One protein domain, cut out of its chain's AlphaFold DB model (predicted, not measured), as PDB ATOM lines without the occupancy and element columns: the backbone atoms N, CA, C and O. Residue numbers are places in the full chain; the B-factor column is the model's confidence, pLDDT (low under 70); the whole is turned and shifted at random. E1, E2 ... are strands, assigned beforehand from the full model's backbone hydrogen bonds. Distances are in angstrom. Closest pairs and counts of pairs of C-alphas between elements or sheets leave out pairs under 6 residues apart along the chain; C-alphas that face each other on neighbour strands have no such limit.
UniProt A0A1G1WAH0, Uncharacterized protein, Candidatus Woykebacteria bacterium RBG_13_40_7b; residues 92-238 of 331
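AT A GLANCE: This is residues 92 to 238 of the 331 residues of an uncharacterized protein of Candidatus Woykebacteria bacterium RBG_13_40_7b (UniProt A0A1G1WAH0). Two sheets face to face make a sandwich whose strands run much the same line in both layers, along the longest axis. One layer is the four-strand sheet E4 E2 E1 E5; the other is a larger, branched sheet built on the long strands E8 and E9, with E6 and E7 end to end beside E8, E3 next to E6, and E10 next to E9. The printed part has 147 residues with ten named strands, E1 to E10 in order along the chain, and no named helix; the class is all strand. The smaller sheet is antiparallel throughout, and the larger is mixed, E3 and E6 being its parallel pair. The whole is compact, with a radius of gyration of the C-alphas of 16.4 A, and spans 52 by 38 by 32 A.

IN THESE COORDINATES: E1, residues 92 to 99, begins at C-alpha 92 (23.171, 32.189, 317.775) and is 23.1 A long. E2, residues 104 to 112, measures 26.4 A; E3 is residues 117 to 119, and E4 is residues 126 to 132, 20.2 A. E5, residues 155 to 162, bends by 50 degrees at residue 158. E6, residues 170 to 173, runs on into E7, residues 176 to 182, at 16 degrees. E8, residues 189 to 200, measures 36.0 A, and E9, residues 207 to 219, 35.5 A. E10, residues 226 to 234, ends at C-alpha 234 (24.893, 18.568, 333.331).

HOW THE PARTS SIT: E1 and E2 form a hairpin, with N 94 and O 109 2.8 A apart, within hydrogen-bond range. On the other side of E1 is E5, antiparallel, with N 93 and O 160 at 2.9 A. E4 is antiparallel to E2, with N 108 and O 129 at 2.8 A. In the larger sheet, E7 to E10 make a meander, each strand the antiparallel neighbour of the one before. E8 has E6 and E7 on one side, with N 172 and O 198 at 2.8 A and N 192 and O 179 at 2.8 A. E9 is on the other side of E8, with N 195 and O 212 at 2.8 A. E10 pairs with E9, N 228 and O 217 being 2.8 A apart. E3 is parallel to E6, with N 118 and O 171 at 2.8 A. The parts of the two sheets that face each other are 9.5 A centre to centre, and their strands stand at 19 degrees. Between the sheets, the closest C-alphas of E2 and E7 are those of Thr 108 and Leu 177, 7.1 A apart. E4 and E7 are near each other, with 8 pairs of C-alphas within 10 A.

THE WHOLE: The two C-alphas farthest apart, those of Asn 185 and Ser 203, are 52.9 A apart. The printed part has no cut. The link from E4 to E5, residues 133 to 154, is long; its residues 142 to 143 pair antiparallel with residues 131 to 132 of E4. The mean pLDDT of the printed part is 85.5; residues 134 to 138, 146 to 148, 202 to 205, 223 to 225 and 235 to 238 are under 70.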
ATOM      1  N   GLN A  92      24.172  32.034 316.735       95.50
ATOM      2  CA  GLN A  92      23.171  32.189 317.775       95.50
ATOM      3  C   GLN A  92      22.067  31.146 317.654       95.50
ATOM      4  O   GLN A  92      21.589  30.859 316.560       95.50
ATOM      5  N   THR A  93      21.612  30.639 318.797       96.06
ATOM      6  CA  THR A  93      20.408  29.817 318.906       96.06
ATOM      7  C   THR A  93      19.321  30.611 319.615       96.06
ATOM      8  O   THR A  93      19.518  31.111 320.722       96.06
ATOM      9  N   THR A  94      18.148  30.690 319.001       96.94
ATOM     10  CA  THR A  94      16.970  31.359 319.548       96.94
ATOM     11  C   THR A  94      15.830  30.362 319.705       96.94
ATOM     12  O   THR A  94      15.463  29.668 318.756       96.94
ATOM     13  N   PHE A  95      15.226  30.329 320.891       96.31
ATOM     14  CA  PHE A  95      13.962  29.642 321.141       96.31
ATOM     15  C   PHE A  95      12.874  30.690 321.319       96.31
ATOM     16  O   PHE A  95      13.000  31.603 322.131       96.31
ATOM     17  N   SER A  96      11.800  30.570 320.555       94.94
ATOM     18  CA  SER A  96      10.640  31.459 320.610       94.94
ATOM     19  C   SER A  96       9.364  30.642 320.711       94.94
ATOM     20  O   SER A  96       9.357  29.468 320.357       94.94
ATOM     21  N   PHE A  97       8.265  31.263 321.120       93.38
ATOM     22  CA  PHE A  97       6.961  30.614 321.078       93.38
ATOM     23  C   PHE A  97       5.895  31.467 320.404       93.38
ATOM     24  O   PHE A  97       5.988  32.695 320.354       93.38
ATOM     25  N   LEU A  98       4.881  30.780 319.895       91.31
ATOM     26  CA  LEU A  98       3.648  31.349 319.381       91.31
ATOM     27  C   LEU A  98       2.494  30.582 320.016       91.31
ATOM     28  O   LEU A  98       2.466  29.355 319.999       91.31
ATOM     29  N   GLU A  99       1.535  31.305 320.574       86.56
ATOM     30  CA  GLU A  99       0.310  30.714 321.091       86.56
ATOM     31  C   GLU A  99      -0.863  31.071 320.183       86.56
ATOM     32  O   GLU A  99      -1.016  32.217 319.760       86.56
ATOM     33  N   THR A 100      -1.697  30.075 319.916       84.50
ATOM     34  CA  THR A 100      -2.981  30.217 319.231       84.50
ATOM     35  C   THR A 100      -4.119  29.854 320.182       84.50
ATOM     36  O   THR A 100      -3.889  29.505 321.337       84.50
ATOM     37  N   ALA A 101      -5.365  29.923 319.708       79.62
ATOM     38  CA  ALA A 101      -6.518  29.515 320.509       79.62
ATOM     39  C   ALA A 101      -6.450  28.040 320.950       79.62
ATOM     40  O   ALA A 101      -6.913  27.713 322.041       79.62
ATOM     41  N   ASN A 102      -5.860  27.172 320.121       77.75
ATOM     42  CA  ASN A 102      -5.904  25.722 320.315       77.75
ATOM     43  C   ASN A 102      -4.543  25.141 320.711       77.75
ATOM     44  O   ASN A 102      -4.484  24.240 321.541       77.75
ATOM     45  N   ASP A 103      -3.457  25.703 320.178       83.88
ATOM     46  CA  ASP A 103      -2.123  25.114 320.261       83.88
ATOM     47  C   ASP A 103      -1.057  26.122 320.690       83.88
ATOM     48  O   ASP A 103      -1.169  27.334 320.459       83.88
ATOM     49  N   THR A 104       0.019  25.592 321.263       87.88
ATOM     50  CA  THR A 104       1.251  26.326 321.545       87.88
ATOM     51  C   THR A 104       2.370  25.741 320.692       87.88
ATOM     52  O   THR A 104       2.600  24.534 320.700       87.88
ATOM     53  N   PHE A 105       3.084  26.614 319.990       91.94
ATOM     54  CA  PHE A 105       4.195  26.261 319.120       91.94
ATOM     55  C   PHE A 105       5.501  26.790 319.694       91.94
ATOM     56  O   PHE A 105       5.555  27.930 320.160       91.94
ATOM     57  N   ILE A 106       6.566  26.000 319.597       93.94
ATOM     58  CA  ILE A 106       7.933  26.423 319.901       93.94
ATOM     59  C   ILE A 106       8.726  26.453 318.601       93.94
ATOM     60  O   ILE A 106       8.726  25.491 317.846       93.94
ATOM     61  N   LYS A 107       9.422  27.553 318.340       95.00
ATOM     62  CA  LYS A 107      10.336  27.702 317.212       95.00
ATOM     63  C   LYS A 107      11.761  27.721 317.724       95.00
ATOM     64  O   LYS A 107      12.085  28.533 318.588       95.00
ATOM     65  N   THR A 108      12.599  26.878 317.144       95.62
ATOM     66  CA  THR A 108      14.050  26.923 317.306       95.62
ATOM     67  C   THR A 108      14.652  27.460 316.019       95.62
ATOM     68  O   THR A 108      14.414  26.907 314.946       95.62
ATOM     69  N   THR A 109      15.430  28.530 316.125       96.25
ATOM     70  CA  THR A 109      16.197  29.102 315.018       96.25
ATOM     71  C   THR A 109      17.668  29.101 315.401       96.25
ATOM     72  O   THR A 109      18.022  29.609 316.459       96.25
ATOM     73  N   ILE A 110      18.509  28.522 314.554       96.06
ATOM     74  CA  ILE A 110      19.965  28.543 314.687       96.06
ATOM     75  C   ILE A 110      20.506  29.340 313.510       96.06
ATOM     76  O   ILE A 110      20.387  28.901 312.365       96.06
ATOM     77  N   ASP A 111      21.093  30.493 313.803       95.75
ATOM     78  CA  ASP A 111      21.747  31.369 312.842       95.75
ATOM     79  C   ASP A 111      23.263  31.266 312.998       95.75
ATOM     80  O   ASP A 111      23.819  31.472 314.072       95.75
ATOM     81  N   LEU A 112      23.956  30.941 311.918       94.25
ATOM     82  CA  LEU A 112      25.394  30.737 311.883       94.25
ATOM     83  C   LEU A 112      26.027  31.889 311.099       94.25
ATOM     84  O   LEU A 112      25.892  31.969 309.873       94.25
ATOM     85  N   TYR A 113      26.799  32.742 311.768       93.12
ATOM     86  CA  TYR A 113      27.408  33.928 311.153       93.12
ATOM     87  C   TYR A 113      28.809  33.650 310.595       93.12
ATOM     88  O   TYR A 113      29.145  34.117 309.510       93.12
ATOM     89  N   SER A 114      29.602  32.822 311.281       91.12
ATOM     90  CA  SER A 114      30.980  32.490 310.894       91.12
ATOM     91  C   SER A 114      31.096  31.129 310.197       91.12
ATOM     92  O   SER A 114      30.543  30.152 310.710       91.12
ATOM     93  N   PRO A 115      31.852  30.994 309.090       89.06
ATOM     94  CA  PRO A 115      32.052  29.712 308.405       89.06
ATOM     95  C   PRO A 115      32.730  28.642 309.275       89.06
ATOM     96  O   PRO A 115      32.704  27.476 308.904       89.06
ATOM     97  N   LEU A 116      33.301  29.028 310.422       89.06
ATOM     98  CA  LEU A 116      33.832  28.103 311.424       89.06
ATOM     99  C   LEU A 116      32.733  27.307 312.142       89.06
ATOM    100  O   LEU A 116      33.033  26.302 312.769       89.06
ATOM    101  N   VAL A 117      31.479  27.766 312.106       90.56
ATOM    102  CA  VAL A 117      30.358  27.099 312.777       90.56
ATOM    103  C   VAL A 117      29.512  26.344 311.767       90.56
ATOM    104  O   VAL A 117      29.133  26.887 310.724       90.56
ATOM    105  N   GLU A 118      29.175  25.112 312.116       90.88
ATOM    106  CA  GLU A 118      28.451  24.153 311.300       90.88
ATOM    107  C   GLU A 118      27.262  23.571 312.077       90.88
ATOM    108  O   GLU A 118      27.300  23.423 313.301       90.88
ATOM    109  N   TYR A 119      26.205  23.206 311.348       88.94
ATOM    110  CA  TYR A 119      25.084  22.426 311.873       88.94
ATOM    111  C   TYR A 119      25.075  21.046 311.218       88.94
ATOM    112  O   TYR A 119      25.299  20.917 310.011       88.94
ATOM    113  N   GLN A 120      24.799  20.008 312.008       85.31
ATOM    114  CA  GLN A 120      24.947  18.615 311.592       85.31
ATOM    115  C   GLN A 120      24.245  18.320 310.255       85.31
ATOM    116  O   GLN A 120      23.036  18.505 310.110       85.31
ATOM    117  N   ASN A 121      25.013  17.814 309.283       83.19
ATOM    118  CA  ASN A 121      24.535  17.410 307.954       83.19
ATOM    119  C   ASN A 121      23.795  18.512 307.166       83.19
ATOM    120  O   ASN A 121      23.047  18.206 306.237       83.19
ATOM    121  N   SER A 122      24.004  19.789 307.500       83.62
ATOM    122  CA  SER A 122      23.384  20.925 306.821       83.62
ATOM    123  C   SER A 122      24.432  21.947 306.402       83.62
ATOM    124  O   SER A 122      25.320  22.302 307.168       83.62
ATOM    125  N   LYS A 123      24.298  22.467 305.178       84.50
ATOM    126  CA  LYS A 123      25.079  23.622 304.702       84.50
ATOM    127  C   LYS A 123      24.349  24.949 304.913       84.50
ATOM    128  O   LYS A 123      24.883  26.000 304.563       84.50
ATOM    129  N   LEU A 124      23.115  24.908 305.420       87.88
ATOM    130  CA  LEU A 124      22.326  26.108 305.660       87.88
ATOM    131  C   LEU A 124      22.955  26.919 306.791       87.88
ATOM    132  O   LEU A 124      23.342  26.374 307.820       87.88
ATOM    133  N   ARG A 125      23.025  28.233 306.588       92.19
ATOM    134  CA  ARG A 125      23.489  29.178 307.609       92.19
ATOM    135  C   ARG A 125      22.398  29.529 308.610       92.19
ATOM    136  O   ARG A 125      22.722  29.880 309.729       92.19
ATOM    137  N   THR A 126      21.137  29.369 308.226       94.44
ATOM    138  CA  THR A 126      19.988  29.493 309.120       94.44
ATOM    139  C   THR A 126      19.191  28.200 309.063       94.44
ATOM    140  O   THR A 126      18.759  27.779 307.989       94.44
ATOM    141  N   VAL A 127      18.992  27.571 310.216       93.50
ATOM    142  CA  VAL A 127      18.141  26.390 310.378       93.50
ATOM    143  C   VAL A 127      16.988  26.781 311.283       93.50
ATOM    144  O   VAL A 127      17.202  27.234 312.401       93.50
ATOM    145  N   THR A 128      15.758  26.618 310.803       93.56
ATOM    146  CA  THR A 128      14.554  26.856 311.602       93.56
ATOM    147  C   THR A 128      13.743  25.578 311.679       93.56
ATOM    148  O   THR A 128      13.524  24.925 310.663       93.56
ATOM    149  N   ARG A 129      13.299  25.235 312.888       93.50
ATOM    150  CA  ARG A 129      12.362  24.145 313.155       93.50
ATOM    151  C   ARG A 129      11.246  24.652 314.043       93.50
ATOM    152  O   ARG A 129      11.492  25.428 314.968       93.50
ATOM    153  N   ILE A 130      10.025  24.233 313.753       93.62
ATOM    154  CA  ILE A 130       8.844  24.608 314.525       93.62
ATOM    155  C   ILE A 130       8.208  23.342 315.049       93.62
ATOM    156  O   ILE A 130       8.010  22.382 314.315       93.62
ATOM    157  N   PHE A 131       7.884  23.361 316.327       92.56
ATOM    158  CA  PHE A 131       7.360  22.234 317.059       92.56
ATOM    159  C   PHE A 131       5.992  22.575 317.619       92.56
ATOM    160  O   PHE A 131       5.760  23.700 318.061       92.56
ATOM    161  N   THR A 132       5.111  21.587 317.636       89.06
ATOM    162  CA  THR A 132       3.873  21.621 318.409       89.06
ATOM    163  C   THR A 132       3.918  20.545 319.487       89.06
ATOM    164  O   THR A 132       4.736  19.620 319.439       89.06
ATOM    165  N   GLN A 133       3.046  20.674 320.479       78.94
ATOM    166  CA  GLN A 133       2.843  19.613 321.450       78.94
ATOM    167  C   GLN A 133       2.117  18.440 320.779       78.94
ATOM    168  O   GLN A 133       1.067  18.615 320.163       78.94
ATOM    169  N   GLN A 134       2.648  17.232 320.947       68.81
ATOM    170  CA  GLN A 134       1.950  16.012 320.562       68.81
ATOM    171  C   GLN A 134       0.881  15.671 321.617       68.81
ATOM    172  O   GLN A 134       1.103  15.817 322.822       68.81
ATOM    173  N   LEU A 135      -0.305  15.244 321.171       63.47
ATOM    174  CA  LEU A 135      -1.372  14.753 322.058       63.47
ATOM    175  C   LEU A 135      -1.178  13.281 322.447       63.47
ATOM    176  O   LEU A 135      -1.853  12.794 323.354       63.47
ATOM    177  N   ASP A 136      -0.293  12.566 321.751       57.62
ATOM    178  CA  ASP A 136       0.043  11.190 322.089       57.62
ATOM    179  C   ASP A 136       1.059  11.127 323.241       57.62
ATOM    180  O   ASP A 136       1.688  12.112 323.620       57.62
ATOM    181  N   GLN A 137       1.171   9.956 323.866       58.41
ATOM    182  CA  GLN A 137       1.986   9.724 325.066       58.41
ATOM    183  C   GLN A 137       3.503   9.768 324.800       58.41
ATOM    184  O   GLN A 137       4.284   9.267 325.609       58.41
ATOM    185  N   THR A 138       3.944  10.306 323.662       67.81
ATOM    186  CA  THR A 138       5.368  10.431 323.373       67.81
ATOM    187  C   THR A 138       5.948  11.650 324.089       67.81
ATOM    188  O   THR A 138       5.301  12.674 324.291       67.81
ATOM    189  N   TYR A 139       7.191  11.514 324.548       77.44
ATOM    190  CA  TYR A 139       7.900  12.582 325.256       77.44
ATOM    191  C   TYR A 139       8.490  13.653 324.325       77.44
ATOM    192  O   TYR A 139       8.976  14.684 324.806       77.44
ATOM    193  N   GLU A 140       8.527  13.358 323.024       83.38
ATOM    194  CA  GLU A 140       9.236  14.126 322.005       83.38
ATOM    195  C   GLU A 140       8.318  15.193 321.398       83.38
ATOM    196  O   GLU A 140       7.141  14.928 321.150       83.38
ATOM    197  N   PRO A 141       8.827  16.402 321.126       87.00
ATOM    198  CA  PRO A 141       8.063  17.408 320.402       87.00
ATOM    199  C   PRO A 141       7.860  16.999 318.933       87.00
ATOM    200  O   PRO A 141       8.772  16.489 318.282       87.00
ATOM    201  N   THR A 142       6.685  17.289 318.368       88.31
ATOM    202  CA  THR A 142       6.410  17.023 316.947       88.31
ATOM    203  C   THR A 142       6.831  18.203 316.093       88.31
ATOM    204  O   THR A 142       6.306  19.303 316.261       88.31
ATOM    205  N   GLU A 143       7.719  17.978 315.129       90.25
ATOM    206  CA  GLU A 143       8.054  18.997 314.134       90.25
ATOM    207  C   GLU A 143       6.884  19.218 313.158       90.25
ATOM    208  O   GLU A 143       6.370  18.287 312.532       90.25
ATOM    209  N   VAL A 144       6.454  20.472 313.031       89.00
ATOM    210  CA  VAL A 144       5.395  20.915 312.124       89.00
ATOM    211  C   VAL A 144       6.020  21.259 310.779       89.00
ATOM    212  O   VAL A 144       6.928  22.081 310.696       89.00
ATOM    213  N   LYS A 145       5.503  20.659 309.705       83.12
ATOM    214  CA  LYS A 145       5.903  21.004 308.333       83.12
ATOM    215  C   LYS A 145       5.185  22.281 307.878       83.12
ATOM    216  O   LYS A 145       4.005  22.458 308.182       83.12
ATOM    217  N   ASP A 146       5.885  23.128 307.120       69.44
ATOM    218  CA  ASP A 146       5.570  24.549 306.862       69.44
ATOM    219  C   ASP A 146       4.117  24.906 306.488       69.44
ATOM    220  O   ASP A 146       3.660  26.006 306.792       69.44
ATOM    221  N   ALA A 147       3.354  23.999 305.872       60.47
ATOM    222  CA  ALA A 147       1.983  24.264 305.421       60.47
ATOM    223  C   ALA A 147       0.967  24.554 306.551       60.47
ATOM    224  O   ALA A 147      -0.136  25.009 306.259       60.47
ATOM    225  N   ASN A 148       1.320  24.306 307.817       68.88
ATOM    226  CA  ASN A 148       0.402  24.398 308.959       68.88
ATOM    227  C   ASN A 148       0.838  25.401 310.041       68.88
ATOM    228  O   ASN A 148       0.335  25.340 311.162       68.88
ATOM    229  N   ILE A 149       1.783  26.302 309.752       80.69
ATOM    230  CA  ILE A 149       2.249  27.272 310.751       80.69
ATOM    231  C   ILE A 149       1.278  28.464 310.797       80.69
ATOM    232  O   ILE A 149       1.110  29.155 309.788       80.69
ATOM    233  N   PRO A 150       0.650  28.750 311.949       79.19
ATOM    234  CA  PRO A 150      -0.245  29.888 312.068       79.19
ATOM    235  C   PRO A 150       0.514  31.211 311.927       79.19
ATOM    236  O   PRO A 150       1.651  31.360 312.377       79.19
ATOM    237  N   SER A 151      -0.149  32.202 311.330       81.75
ATOM    238  CA  SER A 151       0.362  33.574 311.329       81.75
ATOM    239  C   SER A 151       0.266  34.173 312.736       81.75
ATOM    240  O   SER A 151      -0.724  33.984 313.441       81.75
ATOM    241  N   GLY A 152       1.309  34.882 313.166       83.75
ATOM    242  CA  GLY A 152       1.329  35.517 314.479       83.75
ATOM    243  C   GLY A 152       2.706  36.025 314.890       83.75
ATOM    244  O   GLY A 152       3.718  35.758 314.237       83.75
ATOM    245  N   SER A 153       2.736  36.785 315.983       87.00
ATOM    246  CA  SER A 153       3.972  37.320 316.555       87.00
ATOM    247  C   SER A 153       4.634  36.287 317.457       87.00
ATOM    248  O   SER A 153       4.090  35.909 318.493       87.00
ATOM    249  N   TRP A 154       5.833  35.867 317.067       91.25
ATOM    250  CA  TRP A 154       6.691  35.029 317.893       91.25
ATOM    251  C   TRP A 154       7.263  35.844 319.052       91.25
ATOM    252  O   TRP A 154       7.754  36.954 318.853       91.25
ATOM    253  N   ILE A 155       7.216  35.280 320.255       90.75
ATOM    254  CA  ILE A 155       7.818  35.863 321.451       90.75
ATOM    255  C   ILE A 155       9.101  35.093 321.749       90.75
ATOM    256  O   ILE A 155       9.065  33.877 321.937       90.75
ATOM    257  N   GLU A 156      10.223  35.803 321.794       92.94
ATOM    258  CA  GLU A 156      11.516  35.237 322.171       92.94
ATOM    259  C   GLU A 156      11.496  34.773 323.636       92.94
ATOM    260  O   GLU A 156      11.026  35.488 324.526       92.94
ATOM    261  N   LEU A 157      11.986  33.557 323.876       93.12
ATOM    262  CA  LEU A 157      12.159  32.974 325.205       93.12
ATOM    263  C   LEU A 157      13.632  32.984 325.601       93.12
ATOM    264  O   LEU A 157      13.992  33.480 326.666       93.12
ATOM    265  N   ILE A 158      14.472  32.404 324.747       94.38
ATOM    266  CA  ILE A 158      15.897  32.199 324.995       94.38
ATOM    267  C   ILE A 158      16.649  32.671 323.766       94.38
ATOM    268  O   ILE A 158      16.265  32.341 322.644       94.38
ATOM    269  N   LYS A 159      17.747  33.375 324.011       94.44
ATOM    270  CA  LYS A 159      18.709  33.801 323.011       94.44
ATOM    271  C   LYS A 159      20.096  33.447 323.526       94.44
ATOM    272  O   LYS A 159      20.543  34.004 324.522       94.44
ATOM    273  N   GLU A 160      20.727  32.474 322.883       93.56
ATOM    274  CA  GLU A 160      21.983  31.881 323.327       93.56
ATOM    275  C   GLU A 160      23.055  32.069 322.240       93.56
ATOM    276  O   GLU A 160      22.962  31.428 321.187       93.56
ATOM    277  N   PRO A 161      24.069  32.926 322.450       94.12
ATOM    278  CA  PRO A 161      25.138  33.122 321.474       94.12
ATOM    279  C   PRO A 161      26.006  31.868 321.353       94.12
ATOM    280  O   PRO A 161      26.101  31.082 322.296       94.12
ATOM    281  N   VAL A 162      26.634  31.661 320.196       90.88
ATOM    282  CA  VAL A 162      27.680  30.652 319.991       90.88
ATOM    283  C   VAL A 162      29.030  31.323 320.212       90.88
ATOM    284  O   VAL A 162      29.466  32.133 319.391       90.88
ATOM    285  N   ASP A 163      29.669  30.979 321.326       87.75
ATOM    286  CA  ASP A 163      30.952  31.552 321.727       87.75
ATOM    287  C   ASP A 163      32.069  31.226 320.730       87.75
ATOM    288  O   ASP A 163      32.010  30.230 320.004       87.75
ATOM    289  N   ASN A 164      33.113  32.059 320.734       83.81
ATOM    290  CA  ASN A 164      34.346  31.845 319.983       83.81
ATOM    291  C   ASN A 164      35.430  31.204 320.876       83.81
ATOM    292  O   ASN A 164      36.193  31.923 321.526       83.81
ATOM    293  N   PRO A 165      35.514  29.865 320.961       80.50
ATOM    294  CA  PRO A 165      36.587  29.193 321.673       80.50
ATOM    295  C   PRO A 165      37.944  29.467 321.019       80.50
ATOM    296  O   PRO A 165      38.149  29.246 319.823       80.50
ATOM    297  N   THR A 166      38.909  29.884 321.837       76.94
ATOM    298  CA  THR A 166      40.295  30.107 321.421       76.94
ATOM    299  C   THR A 166      40.858  28.858 320.730       76.94
ATOM    300  O   THR A 166      40.862  27.774 321.310       76.94
ATOM    301  N   ASN A 167      41.390  29.022 319.513       75.69
ATOM    302  CA  ASN A 167      42.024  27.977 318.688       75.69
ATOM    303  C   ASN A 167      41.093  26.905 318.085       75.69
ATOM    304  O   ASN A 167      41.590  25.887 317.597       75.69
ATOM    305  N   ALA A 168      39.771  27.098 318.078       82.62
ATOM    306  CA  ALA A 168      38.889  26.185 317.356       82.62
ATOM    307  C   ALA A 168      38.964  26.413 315.841       82.62
ATOM    308  O   ALA A 168      38.849  27.539 315.360       82.62
ATOM    309  N   ALA A 169      39.129  25.329 315.082       85.94
ATOM    310  CA  ALA A 169      39.078  25.377 313.623       85.94
ATOM    311  C   ALA A 169      37.665  25.139 313.078       85.94
ATOM    312  O   ALA A 169      37.354  25.575 311.973       85.94
ATOM    313  N   SER A 170      36.831  24.427 313.838       88.62
ATOM    314  CA  SER A 170      35.416  24.235 313.545       88.62
ATOM    315  C   SER A 170      34.626  24.034 314.841       88.62
ATOM    316  O   SER A 170      35.166  23.568 315.853       88.62
ATOM    317  N   ILE A 171      33.352  24.416 314.804       91.00
ATOM    318  CA  ILE A 171      32.383  24.316 315.892       91.00
ATOM    319  C   ILE A 171      31.108  23.699 315.335       91.00
ATOM    320  O   ILE A 171      30.542  24.183 314.362       91.00
ATOM    321  N   LEU A 172      30.623  22.654 315.989       91.50
ATOM    322  CA  LEU A 172      29.415  21.939 315.627       91.50
ATOM    323  C   LEU A 172      28.363  22.321 316.645       91.50
ATOM    324  O   LEU A 172      28.574  22.147 317.845       91.50
ATOM    325  N   VAL A 173      27.240  22.821 316.150       92.81
ATOM    326  CA  VAL A 173      26.066  23.143 316.954       92.81
ATOM    327  C   VAL A 173      24.982  22.123 316.650       92.81
ATOM    328  O   VAL A 173      24.659  21.864 315.489       92.81
ATOM    329  N   SER A 174      24.405  21.554 317.700       92.06
ATOM    330  CA  SER A 174      23.251  20.658 317.622       92.06
ATOM    331  C   SER A 174      22.215  20.993 318.694       92.06
ATOM    332  O   SER A 174      21.528  20.105 319.191       92.06
ATOM    333  N   ASP A 175      22.109  22.278 319.049       93.81
ATOM    334  CA  ASP A 175      21.101  22.777 319.982       93.81
ATOM    335  C   ASP A 175      19.690  22.365 319.508       93.81
ATOM    336  O   ASP A 175      19.365  22.443 318.316       93.81
ATOM    337  N   SER A 176      18.843  21.904 320.428       92.44
ATOM    338  CA  SER A 176      17.540  21.333 320.081       92.44
ATOM    339  C   SER A 176      16.479  21.536 321.167       92.44
ATOM    340  O   SER A 176      16.777  21.726 322.349       92.44
ATOM    341  N   LEU A 177      15.204  21.522 320.759       93.56
ATOM    342  CA  LEU A 177      14.085  21.381 321.688       93.56
ATOM    343  C   LEU A 177      13.939  19.899 322.033       93.56
ATOM    344  O   LEU A 177      13.671  19.089 321.151       93.56
ATOM    345  N   PHE A 178      14.096  19.566 323.309       90.12
ATOM    346  CA  PHE A 178      14.180  18.184 323.769       90.12
ATOM    347  C   PHE A 178      12.843  17.636 324.280       90.12
ATOM    348  O   PHE A 178      12.502  16.479 324.068       90.12
ATOM    349  N   SER A 179      12.060  18.460 324.976       92.38
ATOM    350  CA  SER A 179      10.718  18.091 325.436       92.38
ATOM    351  C   SER A 179       9.894  19.348 325.673       92.38
ATOM    352  O   SER A 179      10.438  20.391 326.035       92.38
ATOM    353  N   PHE A 180       8.583  19.279 325.469       92.75
ATOM    354  CA  PHE A 180       7.699  20.435 325.583       92.75
ATOM    355  C   PHE A 180       6.285  20.000 325.962       92.75
ATOM    356  O   PHE A 180       5.738  19.074 325.365       92.75
ATOM    357  N   LYS A 181       5.683  20.668 326.955       92.19
ATOM    358  CA  LYS A 181       4.311  20.376 327.377       92.19
ATOM    359  C   LYS A 181       3.615  21.589 327.993       92.19
ATOM    360  O   LYS A 181       4.153  22.244 328.891       92.19
ATOM    361  N   LYS A 182       2.387  21.858 327.543       90.31
ATOM    362  CA  LYS A 182       1.491  22.872 328.109       90.31
ATOM    363  C   LYS A 182       0.938  22.417 329.460       90.31
ATOM    364  O   LYS A 182       0.598  21.248 329.646       90.31
ATOM    365  N   VAL A 183       0.837  23.355 330.395       91.25
ATOM    366  CA  VAL A 183       0.199  23.135 331.696       91.25
ATOM    367  C   VAL A 183      -1.324  23.059 331.498       91.25
ATOM    368  O   VAL A 183      -1.886  23.949 330.849       91.25
ATOM    369  N   PRO A 184      -2.021  22.058 332.071       89.50
ATOM    370  CA  PRO A 184      -3.472  21.922 331.959       89.50
ATOM    371  C   PRO A 184      -4.221  23.210 332.308       89.50
ATOM    372  O   PRO A 184      -3.913  23.859 333.302       89.50
ATOM    373  N   ASN A 185      -5.227  23.560 331.501       85.81
ATOM    374  CA  ASN A 185      -6.148  24.681 331.741       85.81
ATOM    375  C   ASN A 185      -5.485  26.062 331.908       85.81
ATOM    376  O   ASN A 185      -6.110  26.993 332.415       85.81
ATOM    377  N   THR A 186      -4.232  26.225 331.481       87.12
ATOM    378  CA  THR A 186      -3.530  27.514 331.515       87.12
ATOM    379  C   THR A 186      -2.758  27.743 330.220       87.12
ATOM    380  O   THR A 186      -2.659  26.859 329.377       87.12
ATOM    381  N   ASN A 187      -2.174  28.931 330.078       85.19
ATOM    382  CA  ASN A 187      -1.276  29.277 328.972       85.19
ATOM    383  C   ASN A 187       0.208  29.161 329.369       85.19
ATOM    384  O   ASN A 187       1.090  29.677 328.683       85.19
ATOM    385  N   ASN A 188       0.479  28.541 330.516       90.19
ATOM    386  CA  ASN A 188       1.828  28.273 330.980       90.19
ATOM    387  C   ASN A 188       2.331  26.978 330.342       90.19
ATOM    388  O   ASN A 188       1.547  26.104 329.965       90.19
ATOM    389  N   PHE A 189       3.644  26.827 330.238       92.50
ATOM    390  CA  PHE A 189       4.233  25.611 329.692       92.50
ATOM    391  C   PHE A 189       5.624  25.358 330.256       92.50
ATOM    392  O   PHE A 189       6.319  26.277 330.694       92.50
ATOM    393  N   LEU A 190       6.020  24.089 330.227       94.94
ATOM    394  CA  LEU A 190       7.389  23.671 330.472       94.94
ATOM    395  C   LEU A 190       8.026  23.215 329.172       94.94
ATOM    396  O   LEU A 190       7.370  22.630 328.309       94.94
ATOM    397  N   PHE A 191       9.324  23.451 329.064       95.31
ATOM    398  CA  PHE A 191      10.123  22.933 327.970       95.31
ATOM    399  C   PHE A 191      11.551  22.660 328.427       95.31
ATOM    400  O   PHE A 191      12.098  23.367 329.274       95.31
ATOM    401  N   ALA A 192      12.135  21.609 327.870       94.94
ATOM    402  CA  ALA A 192      13.531  21.257 328.017       94.94
ATOM    403  C   ALA A 192      14.240  21.544 326.696       94.94
ATOM    404  O   ALA A 192      13.768  21.133 325.633       94.94
ATOM    405  N   VAL A 193      15.366  22.242 326.767       94.50
ATOM    406  CA  VAL A 193      16.261  22.457 325.624       94.50
ATOM    407  C   VAL A 193      17.567  21.737 325.884       94.50
ATOM    408  O   VAL A 193      18.071  21.765 327.007       94.50
ATOM    409  N   GLU A 194      18.109  21.111 324.854       92.19
ATOM    410  CA  GLU A 194      19.462  20.580 324.856       92.19
ATOM    411  C   GLU A 194      20.359  21.586 324.135       92.19
ATOM    412  O   GLU A 194      20.092  21.967 322.996       92.19
ATOM    413  N   LEU A 195      21.406  22.045 324.815       91.69
ATOM    414  CA  LEU A 195      22.443  22.901 324.253       91.69
ATOM    415  C   LEU A 195      23.704  22.056 324.111       91.69
ATOM    416  O   LEU A 195      24.409  21.806 325.093       91.69
ATOM    417  N   MET A 196      23.955  21.588 322.891       90.62
ATOM    418  CA  MET A 196      25.067  20.704 322.574       90.62
ATOM    419  C   MET A 196      25.945  21.352 321.513       90.62
ATOM    420  O   MET A 196      25.533  21.605 320.378       90.62
ATOM    421  N   ARG A 197      27.189  21.613 321.913       91.31
ATOM    422  CA  ARG A 197      28.207  22.246 321.090       91.31
ATOM    423  C   ARG A 197      29.530  21.551 321.305       91.31
ATOM    424  O   ARG A 197      29.916  21.262 322.438       91.31
ATOM    425  N   SER A 198      30.238  21.335 320.212       89.62
ATOM    426  CA  SER A 198      31.561  20.728 320.233       89.62
ATOM    427  C   SER A 198      32.504  21.546 319.377       89.62
ATOM    428  O   SER A 198      32.119  22.001 318.305       89.62
ATOM    429  N   ALA A 199      33.742  21.700 319.830       88.94
ATOM    430  CA  ALA A 199      34.797  22.333 319.055       88.94
ATOM    431  C   ALA A 199      35.937  21.342 318.831       88.94
ATOM    432  O   ALA A 199      36.249  20.514 319.694       88.94
ATOM    433  N   GLY A 200      36.555  21.424 317.658       80.06
ATOM    434  CA  GLY A 200      37.682  20.580 317.286       80.06
ATOM    435  C   GLY A 200      38.774  21.365 316.556       80.06
ATOM    436  O   GLY A 200      38.493  22.386 315.915       80.06
ATOM    437  N   PRO A 201      40.035  20.906 316.633       75.19
ATOM    438  CA  PRO A 201      41.066  21.348 315.702       75.19
ATOM    439  C   PRO A 201      40.771  20.814 314.289       75.19
ATOM    440  O   PRO A 201      39.977  19.891 314.112       75.19
ATOM    441  N   THR A 202      41.458  21.349 313.273       63.53
ATOM    442  CA  THR A 202      41.336  20.916 311.863       63.53
ATOM    443  C   THR A 202      41.588  19.416 311.668       63.53
ATOM    444  O   THR A 202      41.080  18.820 310.723       63.53
ATOM    445  N   SER A 203      42.364  18.798 312.561       48.19
ATOM    446  CA  SER A 203      42.655  17.366 312.582       48.19
ATOM    447  C   SER A 203      42.714  16.868 314.029       48.19
ATOM    448  O   SER A 203      43.747  16.983 314.687       48.19
ATOM    449  N   GLY A 204      41.610  16.343 314.561       59.44
ATOM    450  CA  GLY A 204      41.584  15.769 315.906       59.44
ATOM    451  C   GLY A 204      40.178  15.443 316.415       59.44
ATOM    452  O   GLY A 204      39.191  15.749 315.742       59.44
ATOM    453  N   PRO A 205      40.077  14.787 317.586       69.12
ATOM    454  CA  PRO A 205      38.797  14.496 318.211       69.12
ATOM    455  C   PRO A 205      38.118  15.793 318.657       69.12
ATOM    456  O   PRO A 205      38.763  16.728 319.131       69.12
ATOM    457  N   TRP A 206      36.802  15.829 318.501       77.56
ATOM    458  CA  TRP A 206      35.974  16.946 318.928       77.56
ATOM    459  C   TRP A 206      35.699  16.819 320.426       77.56
ATOM    460  O   TRP A 206      35.323  15.742 320.893       77.56
ATOM    461  N   GLY A 207      35.886  17.906 321.171       78.44
ATOM    462  CA  GLY A 207      35.525  17.987 322.585       78.44
ATOM    463  C   GLY A 207      34.235  18.790 322.764       78.44
ATOM    464  O   GLY A 207      34.062  19.789 322.059       78.44
ATOM    465  N   PRO A 208      33.329  18.399 323.681       81.25
ATOM    466  CA  PRO A 208      32.168  19.221 323.989       81.25
ATOM    467  C   PRO A 208      32.637  20.538 324.611       81.25
ATOM    468  O   PRO A 208      33.354  20.543 325.610       81.25
ATOM    469  N   THR A 209      32.234  21.659 324.022       84.50
ATOM    470  CA  THR A 209      32.367  22.990 324.633       84.50
ATOM    471  C   THR A 209      31.125  23.351 325.435       84.50
ATOM    472  O   THR A 209      31.205  24.150 326.363       84.50
ATOM    473  N   LYS A 210      29.984  22.734 325.105       84.69
ATOM    474  CA  LYS A 210      28.741  22.830 325.861       84.69
ATOM    475  C   LYS A 210      27.944  21.538 325.719       84.69
ATOM    476  O   LYS A 210      27.759  21.050 324.608       84.69
ATOM    477  N   LEU A 211      27.484  20.985 326.836       86.81
ATOM    478  CA  LEU A 211      26.553  19.859 326.852       86.81
ATOM    479  C   LEU A 211      25.668  19.975 328.089       86.81
ATOM    480  O   LEU A 211      25.970  19.428 329.147       86.81
ATOM    481  N   GLU A 212      24.590  20.732 327.949       89.81
ATOM    482  CA  GLU A 212      23.658  21.009 329.037       89.81
ATOM    483  C   GLU A 212      22.230  20.785 328.556       89.81
ATOM    484  O   GLU A 212      21.839  21.310 327.513       89.81
ATOM    485  N   THR A 213      21.425  20.085 329.354       92.12
ATOM    486  CA  THR A 213      19.972  20.105 329.171       92.12
ATOM    487  C   THR A 213      19.362  21.014 330.222       92.12
ATOM    488  O   THR A 213      19.608  20.851 331.416       92.12
ATOM    489  N   VAL A 214      18.560  21.988 329.806       94.31
ATOM    490  CA  VAL A 214      18.001  22.989 330.719       94.31
ATOM    491  C   VAL A 214      16.484  22.941 330.674       94.31
ATOM    492  O   VAL A 214      15.881  23.056 329.609       94.31
ATOM    493  N   LEU A 215      15.870  22.791 331.848       95.88
ATOM    494  CA  LEU A 215      14.424  22.838 332.021       95.88
ATOM    495  C   LEU A 215      13.984  24.261 332.352       95.88
ATOM    496  O   LEU A 215      14.450  24.867 333.322       95.88
ATOM    497  N   TYR A 216      13.036  24.763 331.576       96.19
ATOM    498  CA  TYR A 216      12.441  26.074 331.752       96.19
ATOM    499  C   TYR A 216      10.942  25.972 332.018       96.19
ATOM    500  O   TYR A 216      10.251  25.090 331.507       96.19
ATOM    501  N   PHE A 217      10.440  26.929 332.793       95.19
ATOM    502  CA  PHE A 217       9.020  27.163 333.001       95.19
ATOM    503  C   PHE A 217       8.659  28.564 332.523       95.19
ATOM    504  O   PHE A 217       9.231  29.553 332.987       95.19
ATOM    505  N   TYR A 218       7.706  28.652 331.603       92.75
ATOM    506  CA  TYR A 218       7.159  29.918 331.152       92.75
ATOM    507  C   TYR A 218       5.831  30.200 331.853       92.75
ATOM    508  O   TYR A 218       4.849  29.476 331.674       92.75
ATOM    509  N   ASP A 219       5.814  31.273 332.644       89.12
ATOM    510  CA  ASP A 219       4.650  31.730 333.396       89.12
ATOM    511  C   ASP A 219       4.078  33.002 332.757       89.12
ATOM    512  O   ASP A 219       4.557  34.119 332.992       89.12
ATOM    513  N   LYS A 220       3.046  32.827 331.927       82.00
ATOM    514  CA  LYS A 220       2.374  33.919 331.213       82.00
ATOM    515  C   LYS A 220       1.566  34.807 332.160       82.00
ATOM    516  O   LYS A 220       1.412  35.997 331.890       82.00
ATOM    517  N   ASN A 221       1.050  34.229 333.244       75.81
ATOM    518  CA  ASN A 221       0.160  34.910 334.185       75.81
ATOM    519  C   ASN A 221       0.924  35.784 335.191       75.81
ATOM    520  O   ASN A 221       0.333  36.666 335.814       75.81
ATOM    521  N   SER A 222       2.235  35.579 335.343       73.50
ATOM    522  CA  SER A 222       3.078  36.470 336.139       73.50
ATOM    523  C   SER A 222       3.203  37.844 335.476       73.50
ATOM    524  O   SER A 222       3.450  37.953 334.271       73.50
ATOM    525  N   SER A 223       3.093  38.914 336.269       55.28
ATOM    526  CA  SER A 223       3.371  40.280 335.817       55.28
ATOM    527  C   SER A 223       4.771  40.343 335.190       55.28
ATOM    528  O   SER A 223       5.777  40.150 335.883       55.28
ATOM    529  N   GLY A 224       4.829  40.584 333.880       59.25
ATOM    530  CA  GLY A 224       6.074  40.617 333.111       59.25
ATOM    531  C   GLY A 224       6.439  39.332 332.360       59.25
ATOM    532  O   GLY A 224       7.548  39.285 331.845       59.25
ATOM    533  N   LYS A 225       5.546  38.326 332.260       64.31
ATOM    534  CA  LYS A 225       5.739  37.114 331.430       64.31
ATOM    535  C   LYS A 225       7.099  36.448 331.679       64.31
ATOM    536  O   LYS A 225       7.998  36.481 330.839       64.31
ATOM    537  N   LYS A 226       7.275  35.901 332.880       80.62
ATOM    538  CA  LYS A 226       8.597  35.488 333.358       80.62
ATOM    539  C   LYS A 226       8.938  34.089 332.864       80.62
ATOM    540  O   LYS A 226       8.313  33.111 333.276       80.62
ATOM    541  N   LEU A 227       9.973  34.003 332.034       91.25
ATOM    542  CA  LEU A 227      10.700  32.760 331.833       91.25
ATOM    543  C   LEU A 227      11.527  32.471 333.090       91.25
ATOM    544  O   LEU A 227      12.296  33.315 333.546       91.25
ATOM    545  N   LYS A 228      11.370  31.280 333.661       92.19
ATOM    546  CA  LYS A 228      12.122  30.829 334.834       92.19
ATOM    547  C   LYS A 228      12.975  29.632 334.434       92.19
ATOM    548  O   LYS A 228      12.454  28.650 333.908       92.19
ATOM    549  N   LYS A 229      14.282  29.705 334.690       93.25
ATOM    550  CA  LYS A 229      15.174  28.542 334.618       93.25
ATOM    551  C   LYS A 229      14.933  27.697 335.865       93.25
ATOM    552  O   LYS A 229      15.087  28.207 336.969       93.25
ATOM    553  N   VAL A 230      14.506  26.452 335.681       94.00
ATOM    554  CA  VAL A 230      14.151  25.549 336.783       94.00
ATOM    555  C   VAL A 230      15.369  24.753 337.227       94.00
ATOM    556  O   VAL A 230      15.749  24.809 338.387       94.00
ATOM    557  N   GLN A 231      15.990  24.031 336.294       92.69
ATOM    558  CA  GLN A 231      17.107  23.137 336.581       92.69
ATOM    559  C   GLN A 231      18.020  23.031 335.359       92.69
ATOM    560  O   GLN A 231      17.543  22.968 334.224       92.69
ATOM    561  N   VAL A 232      19.329  22.986 335.608       92.00
ATOM    562  CA  VAL A 232      20.342  22.596 334.618       92.00
ATOM    563  C   VAL A 232      20.765  21.164 334.923       92.00
ATOM    564  O   VAL A 232      21.123  20.849 336.060       92.00
ATOM    565  N   PHE A 233      20.699  20.302 333.920       88.00
ATOM    566  CA  PHE A 233      21.137  18.916 333.971       88.00
ATOM    567  C   PHE A 233      22.442  18.798 333.180       88.00
ATOM    568  O   PHE A 233      22.438  18.754 331.952       88.00
ATOM    569  N   ASP A 234      23.561  18.788 333.900       77.94
ATOM    570  CA  ASP A 234      24.893  18.568 333.331       77.94
ATOM    571  C   ASP A 234      25.232  17.071 333.367       77.94
ATOM    572  O   ASP A 234      25.124  16.418 334.408       77.94
ATOM    573  N   LYS A 235      25.677  16.523 332.234       68.19
ATOM    574  CA  LYS A 235      26.082  15.119 332.103       68.19
ATOM    575  C   LYS A 235      27.251  14.737 333.023       68.19
ATOM    576  O   LYS A 235      27.375  13.570 333.379       68.19
ATOM    577  N   ASN A 236      28.079  15.696 333.438       65.25
ATOM    578  CA  ASN A 236      29.189  15.453 334.362       65.25
ATOM    579  C   ASN A 236      28.727  15.281 335.816       65.25
ATOM    580  O   ASN A 236      29.394  14.612 336.598       65.25
ATOM    581  N   ASN A 237      27.586  15.876 336.172       58.59
ATOM    582  CA  ASN A 237      27.070  15.903 337.542       58.59
ATOM    583  C   ASN A 237      25.893  14.942 337.755       58.59
ATOM    584  O   ASN A 237      25.555  14.621 338.893       58.59
ATOM    585  N   PHE A 238      25.264  14.479 336.673       57.25
ATOM    586  CA  PHE A 238      24.078  13.639 336.730       57.25
ATOM    587  C   PHE A 238      24.227  12.389 335.864       57.25
ATOM    588  O   PHE A 238      24.358  12.472 334.644       57.25
TER     589      PHE A 238